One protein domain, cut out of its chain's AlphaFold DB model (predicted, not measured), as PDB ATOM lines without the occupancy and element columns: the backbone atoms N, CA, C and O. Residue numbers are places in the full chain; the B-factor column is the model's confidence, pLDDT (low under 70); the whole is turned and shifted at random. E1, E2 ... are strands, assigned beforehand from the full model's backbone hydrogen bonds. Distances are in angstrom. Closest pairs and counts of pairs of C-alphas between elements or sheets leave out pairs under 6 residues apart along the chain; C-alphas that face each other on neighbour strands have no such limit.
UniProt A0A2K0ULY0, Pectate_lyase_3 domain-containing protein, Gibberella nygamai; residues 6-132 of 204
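Overview. This is residues 6 to 132 of the 204 residues of the protein "Pectate_lyase_3 domain-containing protein" of Gibberella nygamai (UniProt A0A2K0ULY0). The chain winds in stacked turns, E2 and E3 side by side with the bent E4, while E5 folds back along E4 and E6 extends the sheet. Residues 20 to 25 stick out. The 127 printed residues, with six named strands E1 to E6, form an all-strand domain with one mixed, branched, twisted sheet, compact at a 15.6 A radius of gyration of the C-alphas, spanning 51 by 41 by 23 A.

Arrangement. E1, residues 11 to 15, is parallel to E3, residues 38 to 48; N 13 and O 45 are 2.8 A apart. On one side of E4, residues 57 to 74, are E3 and E2, residues 31 to 35, both parallel; N 45 and O 70 are 2.9 A apart, N 34 and O 59 2.8 A. E4 bends by 164 degrees at residue 64. E5, residues 79 to 100, and E6, residues 106 to 113, complete a meander, each strand the antiparallel neighbour of the one before; N 65 and O 89 are 2.8 A apart, N 97 and O 109 2.9 A.

Along the chain. E1 begins at (15.439, 10.700, -17.199); E6 ends at (18.792, -5.512, -32.287). E5 spans 25.1 A, E3 18.5 A.

Size, cuts and confidence. The farthest C-alphas, of Pro 22 and Pro 122, are 52.3 A apart. The printed part has no cut. E1 to E2 is a long link. Residues 17 to 27 and 50 to 55 have pLDDT under 70.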
ATOM      1  N   VAL A   6      23.292  14.126 -23.626       96.12
ATOM      2  CA  VAL A   6      22.503  14.235 -22.396       96.12
ATOM      3  C   VAL A   6      23.386  13.820 -21.229       96.12
ATOM      4  O   VAL A   6      23.858  12.686 -21.188       96.12
ATOM      5  N   ASP A   7      23.589  14.734 -20.285       96.00
ATOM      6  CA  ASP A   7      24.513  14.547 -19.172       96.00
ATOM      7  C   ASP A   7      23.809  14.784 -17.834       96.00
ATOM      8  O   ASP A   7      23.099  15.777 -17.671       96.00
ATOM      9  N   ASN A   8      24.059  13.893 -16.869       95.00
ATOM     10  CA  ASN A   8      23.719  14.064 -15.454       95.00
ATOM     11  C   ASN A   8      22.234  14.389 -15.189       95.00
ATOM     12  O   ASN A   8      21.905  15.387 -14.543       95.00
ATOM     13  N   CYS A   9      21.327  13.546 -15.688       92.69
ATOM     14  CA  CYS A   9      19.888  13.666 -15.442       92.69
ATOM     15  C   CYS A   9      19.260  12.340 -14.986       92.69
ATOM     16  O   CYS A   9      19.789  11.263 -15.240       92.69
ATOM     17  N   ASN A  10      18.098  12.400 -14.327       93.69
ATOM     18  CA  ASN A  10      17.381  11.183 -13.923       93.69
ATOM     19  C   ASN A  10      16.784  10.476 -15.146       93.69
ATOM     20  O   ASN A  10      17.056   9.306 -15.393       93.69
ATOM     21  N   THR A  11      16.016  11.208 -15.952       93.25
ATOM     22  CA  THR A  11      15.439  10.700 -17.199       93.25
ATOM     23  C   THR A  11      15.848  11.610 -18.344       93.25
ATOM     24  O   THR A  11      15.711  12.829 -18.237       93.25
ATOM     25  N   GLY A  12      16.375  11.045 -19.429       92.44
ATOM     26  CA  GLY A  12      16.804  11.840 -20.578       92.44
ATOM     27  C   GLY A  12      15.669  12.157 -21.547       92.44
ATOM     28  O   GLY A  12      15.386  13.320 -21.815       92.44
ATOM     29  N   LEU A  13      15.006  11.128 -22.073       92.06
ATOM     30  CA  LEU A  13      13.907  11.263 -23.027       92.06
ATOM     31  C   LEU A  13      12.676  10.515 -22.525       92.06
ATOM     32  O   LEU A  13      12.699   9.295 -22.397       92.06
ATOM     33  N   THR A  14      11.581  11.238 -22.312       90.12
ATOM     34  CA  THR A  14      10.288  10.639 -21.965       90.12
ATOM     35  C   THR A  14       9.375  10.656 -23.184       90.12
ATOM     36  O   THR A  14       8.984  11.714 -23.675       90.12
ATOM     37  N   ILE A  15       9.032   9.470 -23.677       84.50
ATOM     38  CA  ILE A  15       8.091   9.244 -24.768       84.50
ATOM     39  C   ILE A  15       6.721   8.994 -24.149       84.50
ATOM     40  O   ILE A  15       6.420   7.910 -23.646       84.50
ATOM     41  N   VAL A  16       5.883  10.024 -24.187       76.75
ATOM     42  CA  VAL A  16       4.498   9.935 -23.733       76.75
ATOM     43  C   VAL A  16       3.590   9.470 -24.865       76.75
ATOM     44  O   VAL A  16       3.761   9.855 -26.025       76.75
ATOM     45  N   GLY A  17       2.577   8.683 -24.522       63.91
ATOM     46  CA  GLY A  17       1.443   8.488 -25.410       63.91
ATOM     47  C   GLY A  17       0.126   8.455 -24.669       63.91
ATOM     48  O   GLY A  17       0.082   8.173 -23.477       63.91
ATOM     49  N   GLY A  18      -0.922   8.799 -25.420       57.34
ATOM     50  CA  GLY A  18      -2.330   8.538 -25.142       57.34
ATOM     51  C   GLY A  18      -2.750   8.407 -23.679       57.34
ATOM     52  O   GLY A  18      -3.287   7.366 -23.311       57.34
ATOM     53  N   ALA A  19      -2.598   9.456 -22.861       47.03
ATOM     54  CA  ALA A  19      -3.372   9.565 -21.624       47.03
ATOM     55  C   ALA A  19      -4.864   9.700 -22.000       47.03
ATOM     56  O   ALA A  19      -5.368  10.785 -22.302       47.03
ATOM     57  N   GLY A  20      -5.542   8.557 -22.105       45.81
ATOM     58  CA  GLY A  20      -6.952   8.442 -22.459       45.81
ATOM     59  C   GLY A  20      -7.837   8.669 -21.241       45.81
ATOM     60  O   GLY A  20      -8.076   7.747 -20.468       45.81
ATOM     61  N   GLY A  21      -8.326   9.897 -21.081       45.25
ATOM     62  CA  GLY A  21      -9.525  10.207 -20.301       45.25
ATOM     63  C   GLY A  21     -10.713  10.496 -21.232       45.25
ATOM     64  O   GLY A  21     -10.497  10.764 -22.420       45.25
ATOM     65  N   PRO A  22     -11.963  10.463 -20.735       35.78
ATOM     66  CA  PRO A  22     -13.132  10.840 -21.529       35.78
ATOM     67  C   PRO A  22     -12.960  12.268 -22.080       35.78
ATOM     68  O   PRO A  22     -12.688  13.187 -21.314       35.78
ATOM     69  N   MET A  23     -13.109  12.435 -23.402       46.00
ATOM     70  CA  MET A  23     -12.823  13.643 -24.214       46.00
ATOM     71  C   MET A  23     -11.360  13.889 -24.663       46.00
ATOM     72  O   MET A  23     -11.080  14.936 -25.242       46.00
ATOM     73  N   SER A  24     -10.431  12.940 -24.496       51.38
ATOM     74  CA  SER A  24      -9.091  12.998 -25.119       51.38
ATOM     75  C   SER A  24      -9.085  12.368 -26.522       51.38
ATOM     76  O   SER A  24      -9.516  11.228 -26.682       51.38
ATOM     77  N   THR A  25      -8.546  13.062 -27.534       55.84
ATOM     78  CA  THR A  25      -8.225  12.469 -28.856       55.84
ATOM     79  C   THR A  25      -6.824  11.833 -28.909       55.84
ATOM     80  O   THR A  25      -6.429  11.310 -29.947       55.84
ATOM     81  N   GLY A  26      -6.085  11.834 -27.789       57.28
ATOM     82  CA  GLY A  26      -5.048  10.847 -27.456       57.28
ATOM     83  C   GLY A  26      -3.857  10.662 -28.407       57.28
ATOM     84  O   GLY A  26      -3.238   9.601 -28.357       57.28
ATOM     85  N   GLN A  27      -3.507  11.628 -29.262       58.94
ATOM     86  CA  GLN A  27      -2.364  11.469 -30.173       58.94
ATOM     87  C   GLN A  27      -1.028  11.536 -29.413       58.94
ATOM     88  O   GLN A  27      -0.638  12.583 -28.899       58.94
ATOM     89  N   GLY A  28      -0.336  10.396 -29.322       70.69
ATOM     90  CA  GLY A  28       1.028  10.291 -28.793       70.69
ATOM     91  C   GLY A  28       2.107  10.535 -29.853       70.69
ATOM     92  O   GLY A  28       1.820  10.893 -30.995       70.69
ATOM     93  N   ILE A  29       3.370  10.297 -29.489       78.50
ATOM     94  CA  ILE A  29       4.490  10.326 -30.443       78.50
ATOM     95  C   ILE A  29       4.325   9.177 -31.448       78.50
ATOM     96  O   ILE A  29       4.315   8.013 -31.059       78.50
ATOM     97  N   GLY A  30       4.225   9.492 -32.742       79.56
ATOM     98  CA  GLY A  30       4.070   8.473 -33.790       79.56
ATOM     99  C   GLY A  30       5.356   7.685 -34.057       79.56
ATOM    100  O   GLY A  30       5.362   6.456 -34.065       79.56
ATOM    101  N   SER A  31       6.480   8.380 -34.242       86.56
ATOM    102  CA  SER A  31       7.782   7.723 -34.358       86.56
ATOM    103  C   SER A  31       8.923   8.611 -33.889       86.56
ATOM    104  O   SER A  31       8.836   9.840 -33.925       86.56
ATOM    105  N   LEU A  32      10.007   7.976 -33.457       90.81
ATOM    106  CA  LEU A  32      11.220   8.652 -33.049       90.81
ATOM    107  C   LEU A  32      12.445   7.883 -33.541       90.81
ATOM    108  O   LEU A  32      12.698   6.752 -33.139       90.81
ATOM    109  N   HIS A  33      13.238   8.525 -34.394       93.94
ATOM    110  CA  HIS A  33      14.555   8.028 -34.774       93.94
ATOM    111  C   HIS A  33      15.625   8.854 -34.067       93.94
ATOM    112  O   HIS A  33      15.676  10.081 -34.191       93.94
ATOM    113  N   LEU A  34      16.471   8.172 -33.313       94.94
ATOM    114  CA  LEU A  34      17.518   8.719 -32.478       94.94
ATOM    115  C   LEU A  34      18.866   8.178 -32.946       94.94
ATOM    116  O   LEU A  34      19.166   7.002 -32.743       94.94
ATOM    117  N   THR A  35      19.680   9.027 -33.564       95.50
ATOM    118  CA  THR A  35      20.987   8.630 -34.092       95.50
ATOM    119  C   THR A  35      22.129   9.406 -33.447       95.50
ATOM    120  O   THR A  35      21.985  10.582 -33.120       95.50
ATOM    121  N   ASP A  36      23.289   8.768 -33.302       95.69
ATOM    122  CA  ASP A  36      24.530   9.402 -32.840       95.69
ATOM    123  C   ASP A  36      24.392  10.067 -31.463       95.69
ATOM    124  O   ASP A  36      24.942  11.143 -31.221       95.69
ATOM    125  N   LEU A  37      23.621   9.452 -30.564       95.19
ATOM    126  CA  LEU A  37      23.395   9.994 -29.229       95.19
ATOM    127  C   LEU A  37      24.543   9.663 -28.280       95.19
ATOM    128  O   LEU A  37      25.189   8.619 -28.405       95.19
ATOM    129  N   ARG A  38      24.752  10.528 -27.286       94.69
ATOM    130  CA  ARG A  38      25.651  10.266 -26.158       94.69
ATOM    131  C   ARG A  38      24.945  10.596 -24.853       94.69
ATOM    132  O   ARG A  38      24.505  11.723 -24.666       94.69
ATOM    133  N   PHE A  39      24.811   9.610 -23.982       96.75
ATOM    134  CA  PHE A  39      24.208   9.773 -22.663       96.75
ATOM    135  C   PHE A  39      25.267   9.459 -21.617       96.75
ATOM    136  O   PHE A  39      25.860   8.381 -21.683       96.75
ATOM    137  N   HIS A  40      25.506  10.360 -20.667       96.69
ATOM    138  CA  HIS A  40      26.469  10.142 -19.589       96.69
ATOM    139  C   HIS A  40      25.820  10.372 -18.224       96.69
ATOM    140  O   HIS A  40      25.216  11.418 -17.988       96.69
ATOM    141  N   TYR A  41      25.994   9.417 -17.309       96.00
ATOM    142  CA  TYR A  41      25.501   9.506 -15.929       96.00
ATOM    143  C   TYR A  41      23.989   9.761 -15.860       96.00
ATOM    144  O   TYR A  41      23.532  10.726 -15.251       96.00
ATOM    145  N   VAL A  42      23.211   8.912 -16.535       95.88
ATOM    146  CA  VAL A  42      21.747   9.031 -16.607       95.88
ATOM    147  C   VAL A  42      21.095   7.786 -16.019       95.88
ATOM    148  O   VAL A  42      21.479   6.680 -16.376       95.88
ATOM    149  N   GLN A  43      20.085   7.922 -15.160       94.81
ATOM    150  CA  GLN A  43      19.415   6.742 -14.595       94.81
ATOM    151  C   GLN A  43      18.595   5.999 -15.666       94.81
ATOM    152  O   GLN A  43      18.767   4.799 -15.875       94.81
ATOM    153  N   VAL A  44      17.749   6.721 -16.407       95.81
ATOM    154  CA  VAL A  44      16.949   6.188 -17.518       95.81
ATOM    155  C   VAL A  44      17.156   7.038 -18.771       95.81
ATOM    156  O   VAL A  44      16.753   8.199 -18.817       95.81
ATOM    157  N   ALA A  45      17.761   6.488 -19.825       94.81
ATOM    158  CA  ALA A  45      17.988   7.259 -21.048       94.81
ATOM    159  C   ALA A  45      16.690   7.516 -21.829       94.81
ATOM    160  O   ALA A  45      16.418   8.661 -22.192       94.81
ATOM    161  N   VAL A  46      15.876   6.484 -22.060       93.88
ATOM    162  CA  VAL A  46      14.578   6.593 -22.735       93.88
ATOM    163  C   VAL A  46      13.501   5.880 -21.920       93.88
ATOM    164  O   VAL A  46      13.576   4.675 -21.703       93.88
ATOM    165  N   SER A  47      12.471   6.611 -21.509       91.12
ATOM    166  CA  SER A  47      11.287   6.063 -20.844       91.12
ATOM    167  C   SER A  47      10.095   6.153 -21.793       91.12
ATOM    168  O   SER A  47       9.789   7.240 -22.274       91.12
ATOM    169  N   THR A  48       9.443   5.034 -22.120       86.44
ATOM    170  CA  THR A  48       8.251   5.003 -22.988       86.44
ATOM    171  C   THR A  48       7.008   4.539 -22.232       86.44
ATOM    172  O   THR A  48       7.091   3.723 -21.317       86.44
ATOM    173  N   LEU A  49       5.845   5.072 -22.612       76.69
ATOM    174  CA  LEU A  49       4.522   4.694 -22.096       76.69
ATOM    175  C   LEU A  49       3.711   3.837 -23.082       76.69
ATOM    176  O   LEU A  49       2.556   3.516 -22.815       76.69
ATOM    177  N   VAL A  50       4.274   3.506 -24.248       62.94
ATOM    178  CA  VAL A  50       3.503   2.966 -25.370       62.94
ATOM    179  C   VAL A  50       4.195   1.773 -26.002       62.94
ATOM    180  O   VAL A  50       5.159   1.925 -26.751       62.94
ATOM    181  N   MET A  51       3.640   0.590 -25.750       62.16
ATOM    182  CA  MET A  51       4.076  -0.679 -26.336       62.16
ATOM    183  C   MET A  51       2.871  -1.532 -26.756       62.16
ATOM    184  O   MET A  51       2.601  -2.592 -26.183       62.16
ATOM    185  N   ALA A  52       2.138  -1.053 -27.762       58.50
ATOM    186  CA  ALA A  52       1.120  -1.811 -28.490       58.50
ATOM    187  C   ALA A  52       1.449  -1.803 -29.991       58.50
ATOM    188  O   ALA A  52       2.055  -0.845 -30.477       58.50
ATOM    189  N   ASP A  53       1.032  -2.849 -30.712       56.53
ATOM    190  CA  ASP A  53       1.481  -3.197 -32.074       56.53
ATOM    191  C   ASP A  53       1.310  -2.098 -33.149       56.53
ATOM    192  O   ASP A  53       1.858  -2.228 -34.243       56.53
ATOM    193  N   ASN A  54       0.599  -1.000 -32.851       58.16
ATOM    194  CA  ASN A  54       0.267   0.073 -33.797       58.16
ATOM    195  C   ASN A  54       0.429   1.512 -33.257       58.16
ATOM    196  O   ASN A  54      -0.113   2.435 -33.861       58.16
ATOM    197  N   SER A  55       1.120   1.740 -32.134       65.19
ATOM    198  CA  SER A  55       1.082   3.071 -31.493       65.19
ATOM    199  C   SER A  55       2.333   3.941 -31.692       65.19
ATOM    200  O   SER A  55       2.181   5.103 -32.061       65.19
ATOM    201  N   THR A  56       3.552   3.417 -31.504       77.38
ATOM    202  CA  THR A  56       4.793   4.213 -31.625       77.38
ATOM    203  C   THR A  56       5.960   3.365 -32.132       77.38
ATOM    204  O   THR A  56       6.130   2.229 -31.690       77.38
ATOM    205  N   ALA A  57       6.791   3.918 -33.019       86.44
ATOM    206  CA  ALA A  57       8.068   3.317 -33.418       86.44
ATOM    207  C   ALA A  57       9.259   4.084 -32.826       86.44
ATOM    208  O   ALA A  57       9.321   5.309 -32.929       86.44
ATOM    209  N   LEU A  58      10.229   3.378 -32.249       90.81
ATOM    210  CA  LEU A  58      11.481   3.948 -31.751       90.81
ATOM    211  C   LEU A  58      12.657   3.223 -32.393       90.81
ATOM    212  O   LEU A  58      12.735   2.000 -32.330       90.81
ATOM    213  N   LEU A  59      13.603   3.985 -32.934       94.06
ATOM    214  CA  LEU A  59      14.867   3.463 -33.438       94.06
ATOM    215  C   LEU A  59      16.033   4.213 -32.792       94.06
ATOM    216  O   LEU A  59      16.162   5.425 -32.957       94.06
ATOM    217  N   LEU A  60      16.888   3.486 -32.084       95.44
ATOM    218  CA  LEU A  60      18.203   3.918 -31.624       95.44
ATOM    219  C   LEU A  60      19.253   3.462 -32.637       95.44
ATOM    220  O   LEU A  60      19.307   2.287 -32.988       95.44
ATOM    221  N   SER A  61      20.112   4.375 -33.076       95.50
ATOM    222  CA  SER A  61      21.159   4.110 -34.062       95.50
ATOM    223  C   SER A  61      22.479   4.755 -33.637       95.50
ATOM    224  O   SER A  61      22.533   5.942 -33.333       95.50
ATOM    225  N   ASN A  62      23.562   3.985 -33.642       95.56
ATOM    226  CA  ASN A  62      24.921   4.435 -33.344       95.56
ATOM    227  C   ASN A  62      25.046   5.305 -32.075       95.56
ATOM    228  O   ASN A  62      25.712   6.340 -32.066       95.56
ATOM    229  N   SER A  63      24.400   4.884 -30.993       95.62
ATOM    230  CA  SER A  63      24.306   5.653 -29.749       95.62
ATOM    231  C   SER A  63      25.180   5.043 -28.655       95.62
ATOM    232  O   SER A  63      25.318   3.822 -28.570       95.62
ATOM    233  N   GLY A  64      25.796   5.892 -27.834       95.38
ATOM    234  CA  GLY A  64      26.637   5.500 -26.704       95.38
ATOM    235  C   GLY A  64      26.019   5.914 -25.370       95.38
ATOM    236  O   GLY A  64      25.530   7.033 -25.229       95.38
ATOM    237  N   PHE A  65      26.072   5.014 -24.396       96.75
ATOM    238  CA  PHE A  65      25.507   5.186 -23.062       96.75
ATOM    239  C   PHE A  65      26.592   4.880 -22.034       96.75
ATOM    240  O   PHE A  65      27.052   3.747 -21.937       96.75
ATOM    241  N   TYR A  66      27.044   5.885 -21.297       96.88
ATOM    242  CA  TYR A  66      28.118   5.765 -20.322       96.88
ATOM    243  C   TYR A  66      27.583   5.941 -18.905       96.88
ATOM    244  O   TYR A  66      27.070   7.008 -18.571       96.88
ATOM    245  N   ASN A  67      27.734   4.913 -18.067       96.56
ATOM    246  CA  ASN A  67      27.149   4.878 -16.723       96.56
ATOM    247  C   ASN A  67      25.656   5.229 -16.764       96.56
ATOM    248  O   ASN A  67      25.211   6.194 -16.145       96.56
ATOM    249  N   VAL A  68      24.915   4.465 -17.563       96.94
ATOM    250  CA  VAL A  68      23.462   4.595 -17.680       96.94
ATOM    251  C   VAL A  68      22.837   3.331 -17.129       96.94
ATOM    252  O   VAL A  68      23.184   2.263 -17.621       96.94
ATOM    253  N   ASP A  69      21.939   3.411 -16.146       94.94
ATOM    254  CA  ASP A  69      21.386   2.201 -15.510       94.94
ATOM    255  C   ASP A  69      20.431   1.466 -16.463       94.94
ATOM    256  O   ASP A  69      20.572   0.264 -16.716       94.94
ATOM    257  N   THR A  70      19.509   2.214 -17.070       96.19
ATOM    258  CA  THR A  70      18.531   1.704 -18.034       96.19
ATOM    259  C   THR A  70      18.562   2.526 -19.316       96.19
ATOM    260  O   THR A  70      18.376   3.741 -19.295       96.19
ATOM    261  N   ILE A  71      18.775   1.876 -20.464       95.69
ATOM    262  CA  ILE A  71      18.797   2.571 -21.758       95.69
ATOM    263  C   ILE A  71      17.371   2.812 -22.248       95.69
ATOM    264  O   ILE A  71      17.034   3.936 -22.612       95.69
ATOM    265  N   VAL A  72      16.531   1.776 -22.247       94.44
ATOM    266  CA  VAL A  72      15.114   1.905 -22.604       94.44
ATOM    267  C   VAL A  72      14.252   1.125 -21.623       94.44
ATOM    268  O   VAL A  72      14.470  -0.070 -21.414       94.44
ATOM    269  N   GLU A  73      13.242   1.781 -21.066       92.31
ATOM    270  CA  GLU A  73      12.190   1.157 -20.263       92.31
ATOM    271  C   GLU A  73      10.805   1.453 -20.826       92.31
ATOM    272  O   GLU A  73      10.577   2.479 -21.465       92.31
ATOM    273  N   ASP A  74       9.875   0.558 -20.528       88.25
ATOM    274  CA  ASP A  74       8.451   0.742 -20.735       88.25
ATOM    275  C   ASP A  74       7.751   0.804 -19.375       88.25
ATOM    276  O   ASP A  74       7.607  -0.195 -18.662       88.25
ATOM    277  N   THR A  75       7.309   2.005 -19.024       86.19
ATOM    278  CA  THR A  75       6.640   2.298 -17.754       86.19
ATOM    279  C   THR A  75       5.190   1.819 -17.731       86.19
ATOM    280  O   THR A  75       4.661   1.575 -16.648       86.19
ATOM    281  N   SER A  76       4.565   1.587 -18.894       79.06
ATOM    282  CA  SER A  76       3.202   1.045 -18.978       79.06
ATOM    283  C   SER A  76       3.147  -0.421 -18.547       79.06
ATOM    284  O   SER A  76       2.275  -0.812 -17.770       79.06
ATOM    285  N   LYS A  77       4.129  -1.223 -18.978       80.38
ATOM    286  CA  LYS A  77       4.273  -2.641 -18.604       80.38
ATOM    287  C   LYS A  77       5.246  -2.870 -17.445       80.38
ATOM    288  O   LYS A  77       5.438  -4.014 -17.044       80.38
ATOM    289  N   LYS A  78       5.843  -1.802 -16.898       85.12
ATOM    290  CA  LYS A  78       6.864  -1.839 -15.833       85.12
ATOM    291  C   LYS A  78       8.028  -2.780 -16.174       85.12
ATOM    292  O   LYS A  78       8.444  -3.592 -15.348       85.12
ATOM    293  N   GLN A  79       8.534  -2.685 -17.401       88.81
ATOM    294  CA  GLN A  79       9.581  -3.565 -17.924       88.81
ATOM    295  C   GLN A  79      10.782  -2.772 -18.447       88.81
ATOM    296  O   GLN A  79      10.640  -1.681 -18.993       88.81
ATOM    297  N   VAL A  80      11.975  -3.357 -18.339       92.25
ATOM    298  CA  VAL A  80      13.191  -2.829 -18.973       92.25
ATOM    299  C   VAL A  80      13.363  -3.494 -20.335       92.25
ATOM    300  O   VAL A  80      13.498  -4.715 -20.405       92.25
ATOM    301  N   LEU A  81      13.373  -2.700 -21.406       91.62
ATOM    302  CA  LEU A  81      13.505  -3.177 -22.789       91.62
ATOM    303  C   LEU A  81      14.964  -3.289 -23.224       91.62
ATOM    304  O   LEU A  81      15.342  -4.219 -23.934       91.62
ATOM    305  N   LEU A  82      15.790  -2.336 -22.796       94.25
ATOM    306  CA  LEU A  82      17.216  -2.324 -23.077       94.25
ATOM    307  C   LEU A  82      17.971  -1.913 -21.819       94.25
ATOM    308  O   LEU A  82      17.883  -0.772 -21.358       94.25
ATOM    309  N   LYS A  83      18.706  -2.870 -21.252       94.94
ATOM    310  CA  LYS A  83      19.515  -2.651 -20.052       94.94
ATOM    311  C   LYS A  83      20.720  -1.779 -20.377       94.94
ATOM    312  O   LYS A  83      21.342  -1.944 -21.425       94.94
ATOM    313  N   GLY A  84      21.042  -0.879 -19.459       94.38
ATOM    314  CA  GLY A  84      22.330  -0.211 -19.438       94.38
ATOM    315  C   GLY A  84      23.318  -0.954 -18.543       94.38
ATOM    316  O   GLY A  84      23.243  -2.173 -18.368       94.38
ATOM    317  N   GLY A  85      24.267  -0.215 -17.989       92.94
ATOM    318  CA  GLY A  85      25.247  -0.715 -17.044       92.94
ATOM    319  C   GLY A  85      26.311   0.319 -16.696       92.94
ATOM    320  O   GLY A  85      26.357   1.430 -17.232       92.94
ATOM    321  N   LYS A  86      27.210  -0.086 -15.795       92.06
ATOM    322  CA  LYS A  86      28.435   0.661 -15.495       92.06
ATOM    323  C   LYS A  86      29.382   0.601 -16.696       92.06
ATOM    324  O   LYS A  86      29.541  -0.450 -17.312       92.06
ATOM    325  N   GLY A  87      30.055   1.710 -16.987       92.56
ATOM    326  CA  GLY A  87      30.920   1.847 -18.157       92.56
ATOM    327  C   GLY A  87      30.149   2.187 -19.432       92.56
ATOM    328  O   GLY A  87      29.020   2.665 -19.379       92.56
ATOM    329  N   THR A  88      30.791   1.998 -20.588       93.56
ATOM    330  CA  THR A  88      30.209   2.363 -21.890       93.56
ATOM    331  C   THR A  88      29.464   1.182 -22.502       93.56
ATOM    332  O   THR A  88      30.081   0.186 -22.877       93.56
ATOM    333  N   VAL A  89      28.154   1.328 -22.682       95.94
ATOM    334  CA  VAL A  89      27.305   0.440 -23.476       95.94
ATOM    335  C   VAL A  89      27.000   1.115 -24.806       95.94
ATOM    336  O   VAL A  89      26.528   2.248 -24.866       95.94
ATOM    337  N   ASN A  90      27.283   0.410 -25.895       94.56
ATOM    338  CA  ASN A  90      27.123   0.926 -27.246       94.56
ATOM    339  C   ASN A  90      25.978   0.213 -27.954       94.56
ATOM    340  O   ASN A  90      25.928  -1.013 -27.976       94.56
ATOM    341  N   VAL A  91      25.103   0.992 -28.579       95.00
ATOM    342  CA  VAL A  91      23.942   0.503 -29.320       95.00
ATOM    343  C   VAL A  91      24.136   0.834 -30.792       95.00
ATOM    344  O   VAL A  91      24.133   2.002 -31.183       95.00
ATOM    345  N   ASN A  92      24.323  -0.202 -31.614       93.81
ATOM    346  CA  ASN A  92      24.529  -0.041 -33.054       93.81
ATOM    347  C   ASN A  92      23.206   0.260 -33.760       93.81
ATOM    348  O   ASN A  92      23.042   1.331 -34.339       93.81
ATOM    349  N   THR A  93      22.233  -0.645 -33.684       94.81
ATOM    350  CA  THR A  93      20.855  -0.381 -34.108       94.81
ATOM    351  C   THR A  93      19.915  -1.232 -33.274       94.81
ATOM    352  O   THR A  93      20.038  -2.453 -33.238       94.81
ATOM    353  N   TRP A  94      18.997  -0.580 -32.573       95.31
ATOM    354  CA  TRP A  94      18.021  -1.237 -31.715       95.31
ATOM    355  C   TRP A  94      16.712  -0.470 -31.757       95.31
ATOM    356  O   TRP A  94      16.721   0.759 -31.804       95.31
ATOM    357  N   GLY A  95      15.581  -1.158 -31.714       92.25
ATOM    358  CA  GLY A  95      14.302  -0.467 -31.705       92.25
ATOM    359  C   GLY A  95      13.098  -1.364 -31.503       92.25
ATOM    360  O   GLY A  95      13.201  -2.591 -31.443       92.25
ATOM    361  N   PHE A  96      11.941  -0.719 -31.436       89.06
ATOM    362  CA  PHE A  96      10.637  -1.361 -31.501       89.06
ATOM    363  C   PHE A  96       9.760  -0.662 -32.540       89.06
ATOM    364  O   PHE A  96       9.895   0.538 -32.790       89.06
ATOM    365  N   GLY A  97       8.865  -1.419 -33.160       87.62
ATOM    366  CA  GLY A  97       8.036  -0.964 -34.270       87.62
ATOM    367  C   GLY A  97       7.879  -2.039 -35.338       87.62
ATOM    368  O   GLY A  97       8.383  -3.156 -35.211       87.62
ATOM    369  N   ARG A  98       7.165  -1.705 -36.414       87.50
ATOM    370  CA  ARG A  98       7.026  -2.590 -37.574       87.50
ATOM    371  C   ARG A  98       8.295  -2.528 -38.415       87.50
ATOM    372  O   ARG A  98       8.671  -1.455 -38.876       87.50
ATOM    373  N   VAL A  99       8.928  -3.677 -38.621       87.88
ATOM    374  CA  VAL A  99      10.140  -3.811 -39.433       87.88
ATOM    375  C   VAL A  99       9.837  -4.724 -40.609       87.88
ATOM    376  O   VAL A  99       9.253  -5.796 -40.442       87.88
ATOM    377  N   THR A 100      10.236  -4.290 -41.799       89.12
ATOM    378  CA  THR A 100      10.189  -5.096 -43.016       89.12
ATOM    379  C   THR A 100      11.594  -5.597 -43.315       89.12
ATOM    380  O   THR A 100      12.519  -4.809 -43.491       89.12
ATOM    381  N   SER A 101      11.757  -6.917 -43.331       83.94
ATOM    382  CA  SER A 101      13.018  -7.569 -43.691       83.94
ATOM    383  C   SER A 101      13.312  -7.443 -45.190       83.94
ATOM    384  O   SER A 101      12.410  -7.196 -45.991       83.94
ATOM    385  N   ALA A 102      14.562  -7.698 -45.588       82.25
ATOM    386  CA  ALA A 102      14.972  -7.721 -46.996       82.25
ATOM    387  C   ALA A 102      14.164  -8.718 -47.854       82.25
ATOM    388  O   ALA A 102      14.013  -8.522 -49.056       82.25
ATOM    389  N   ASN A 103      13.585  -9.746 -47.226       86.12
ATOM    390  CA  ASN A 103      12.741 -10.748 -47.879       86.12
ATOM    391  C   ASN A 103      11.268 -10.306 -48.016       86.12
ATOM    392  O   ASN A 103      10.415 -11.106 -48.390       86.12
ATOM    393  N   GLY A 104      10.934  -9.059 -47.662       87.31
ATOM    394  CA  GLY A 104       9.579  -8.501 -47.746       87.31
ATOM    395  C   GLY A 104       8.647  -8.886 -46.590       87.31
ATOM    396  O   GLY A 104       7.524  -8.388 -46.507       87.31
ATOM    397  N   THR A 105       9.086  -9.732 -45.654       87.50
ATOM    398  CA  THR A 105       8.290 -10.084 -44.469       87.50
ATOM    399  C   THR A 105       8.257  -8.913 -43.495       87.50
ATOM    400  O   THR A 105       9.312  -8.421 -43.096       87.50
ATOM    401  N   THR A 106       7.053  -8.491 -43.100       87.50
ATOM    402  CA  THR A 106       6.838  -7.407 -42.132       87.50
ATOM    403  C   THR A 106       6.315  -7.969 -40.819       87.50
ATOM    404  O   THR A 106       5.271  -8.619 -40.804       87.50
ATOM    405  N   ALA A 107       7.000  -7.675 -39.719       87.12
ATOM    406  CA  ALA A 107       6.591  -8.075 -38.377       87.12
ATOM    407  C   ALA A 107       6.737  -6.906 -37.397       87.12
ATOM    408  O   ALA A 107       7.544  -5.998 -37.601       87.12
ATOM    409  N   PHE A 108       5.933  -6.913 -36.334       85.00
ATOM    410  CA  PHE A 108       6.138  -5.997 -35.219       85.00
ATOM    411  C   PHE A 108       7.230  -6.555 -34.306       85.00
ATOM    412  O   PHE A 108       7.158  -7.703 -33.871       85.00
ATOM    413  N   HIS A 109       8.235  -5.737 -34.012       86.69
ATOM    414  CA  HIS A 109       9.297  -6.062 -33.075       86.69
ATOM    415  C   HIS A 109       9.147  -5.233 -31.805       86.69
ATOM    416  O   HIS A 109       8.987  -4.015 -31.853       86.69
ATOM    417  N   ASN A 110       9.247  -5.904 -30.663       82.81
ATOM    418  CA  ASN A 110       9.101  -5.324 -29.334       82.81
ATOM    419  C   ASN A 110      10.475  -5.215 -28.642       82.81
ATOM    420  O   ASN A 110      10.722  -5.855 -27.626       82.81
ATOM    421  N   GLY A 111      11.396  -4.460 -29.251       86.56
ATOM    422  CA  GLY A 111      12.735  -4.218 -28.708       86.56
ATOM    423  C   GLY A 111      13.756  -5.264 -29.147       86.56
ATOM    424  O   GLY A 111      14.074  -6.189 -28.404       86.56
ATOM    425  N   VAL A 112      14.301  -5.112 -30.352       90.06
ATOM    426  CA  VAL A 112      15.308  -6.031 -30.909       90.06
ATOM    427  C   VAL A 112      16.516  -5.277 -31.447       90.06
ATOM    428  O   VAL A 112      16.405  -4.124 -31.868       90.06
ATOM    429  N   ASN A 113      17.664  -5.956 -31.475       92.06
ATOM    430  CA  ASN A 113      18.792  -5.512 -32.287       92.06
ATOM    431  C   ASN A 113      18.453  -5.734 -33.763       92.06
ATOM    432  O   ASN A 113      17.955  -6.798 -34.131       92.06
ATOM    433  N   LEU A 114      18.718  -4.726 -34.584       90.62
ATOM    434  CA  LEU A 114      18.490  -4.748 -36.025       90.62
ATOM    435  C   LEU A 114      19.821  -4.605 -36.761       90.62
ATOM    436  O   LEU A 114      20.808  -4.128 -36.194       90.62
ATOM    437  N   ASP A 115      19.819  -4.969 -38.038       89.69
ATOM    438  CA  ASP A 115      20.962  -4.731 -38.909       89.69
ATOM    439  C   ASP A 115      21.232  -3.231 -39.027       89.69
ATOM    440  O   ASP A 115      20.340  -2.422 -39.302       89.69
ATOM    441  N   SER A 116      22.486  -2.852 -38.794       89.56
ATOM    442  CA  SER A 116      22.899  -1.459 -38.882       89.56
ATOM    443  C   SER A 116      23.149  -1.051 -40.329       89.56
ATOM    444  O   SER A 116      23.825  -1.780 -41.059       89.56
ATOM    445  N   PRO A 117      22.679   0.135 -40.754       87.25
ATOM    446  CA  PRO A 117      22.980   0.636 -42.085       87.25
ATOM    447  C   PRO A 117      24.487   0.859 -42.243       87.25
ATOM    448  O   PRO A 117      25.168   1.307 -41.314       87.25
ATOM    449  N   VAL A 118      25.002   0.586 -43.443       91.50
ATOM    450  CA  VAL A 118      26.398   0.876 -43.784       91.50
ATOM    451  C   VAL A 118      26.607   2.388 -43.764       91.50
ATOM    452  O   VAL A 118      25.910   3.146 -44.438       91.50
ATOM    453  N   ARG A 119      27.590   2.827 -42.978       93.19
ATOM    454  CA  ARG A 119      27.974   4.232 -42.854       93.19
ATOM    455  C   ARG A 119      29.294   4.467 -43.572       93.19
ATOM    456  O   ARG A 119      30.356   4.131 -43.048       93.19
ATOM    457  N   ASN A 120      29.204   5.007 -44.784       95.19
ATOM    458  CA  ASN A 120      30.362   5.263 -45.636       95.19
ATOM    459  C   ASN A 120      31.231   6.391 -45.070       95.19
ATOM    460  O   ASN A 120      30.703   7.412 -44.631       95.19
ATOM    461  N   GLU A 121      32.555   6.226 -45.158       94.56
ATOM    462  CA  GLU A 121      33.554   7.165 -44.618       94.56
ATOM    463  C   GLU A 121      33.330   8.642 -45.004       94.56
ATOM    464  O   GLU A 121      33.424   9.492 -44.124       94.56
ATOM    465  N   PRO A 122      32.936   8.998 -46.247       96.25
ATOM    466  CA  PRO A 122      32.725  10.403 -46.616       96.25
ATOM    467  C   PRO A 122      31.562  11.095 -45.889       96.25
ATOM    468  O   PRO A 122      31.472  12.319 -45.904       96.25
ATOM    469  N   LEU A 123      30.643  10.329 -45.291       95.12
ATOM    470  CA  LEU A 123      29.446  10.852 -44.625       95.12
ATOM    471  C   LEU A 123      29.618  10.977 -43.112       95.12
ATOM    472  O   LEU A 123      28.712  11.465 -42.426       95.12
ATOM    473  N   VAL A 124      30.739  10.496 -42.576       95.75
ATOM    474  CA  VAL A 124      30.914  10.303 -41.143       95.75
ATOM    475  C   VAL A 124      32.154  10.983 -40.591       95.75
ATOM    476  O   VAL A 124      33.075  11.372 -41.298       95.75
ATOM    477  N   THR A 125      32.147  11.163 -39.279       93.38
ATOM    478  CA  THR A 125      33.212  11.770 -38.497       93.38
ATOM    479  C   THR A 125      33.366  11.025 -37.172       93.38
ATOM    480  O   THR A 125      32.443  10.347 -36.716       93.38
ATOM    481  N   GLY A 126      34.538  11.157 -36.547       86.75
ATOM    482  CA  GLY A 126      34.853  10.557 -35.252       86.75
ATOM    483  C   GLY A 126      35.004   9.030 -35.268       86.75
ATOM    484  O   GLY A 126      34.679   8.339 -36.230       86.75
ATOM    485  N   GLY A 127      35.487   8.478 -34.151       84.25
ATOM    486  CA  GLY A 127      35.810   7.048 -34.045       84.25
ATOM    487  C   GLY A 127      34.611   6.093 -34.110       84.25
ATOM    488  O   GLY A 127      34.800   4.899 -34.309       84.25
ATOM    489  N   ARG A 128      33.372   6.590 -33.960       85.56
ATOM    490  CA  ARG A 128      32.146   5.773 -34.071       85.56
ATOM    491  C   ARG A 128      31.384   6.015 -35.369       85.56
ATOM    492  O   ARG A 128      30.213   5.662 -35.444       85.56
ATOM    493  N   LYS A 129      31.997   6.651 -36.371       92.75
ATOM    494  CA  LYS A 129      31.329   6.951 -37.644       92.75
ATOM    495  C   LYS A 129      30.001   7.700 -37.438       92.75
ATOM    496  O   LYS A 129      28.959   7.328 -37.987       92.75
ATOM    497  N   GLN A 130      30.006   8.726 -36.584       94.19
ATOM    498  CA  GLN A 130      28.834   9.590 -36.440       94.19
ATOM    499  C   GLN A 130      28.604  10.345 -37.740       94.19
ATOM    500  O   GLN A 130      29.572  10.744 -38.377       94.19
ATOM    501  N   PHE A 131      27.357  10.577 -38.138       94.94
ATOM    502  CA  PHE A 131      27.113  11.386 -39.330       94.94
ATOM    503  C   PHE A 131      27.668  12.802 -39.146       94.94
ATOM    504  O   PHE A 131      27.537  13.395 -38.070       94.94
ATOM    505  N   PHE A 132      28.289  13.339 -40.196       94.94
ATOM    506  CA  PHE A 132      28.852  14.683 -40.171       94.94
ATOM    507  C   PHE A 132      27.762  15.721 -39.877       94.94
ATOM    508  O   PHE A 132      26.719  15.762 -40.527       94.94
TER     509      PHE A 132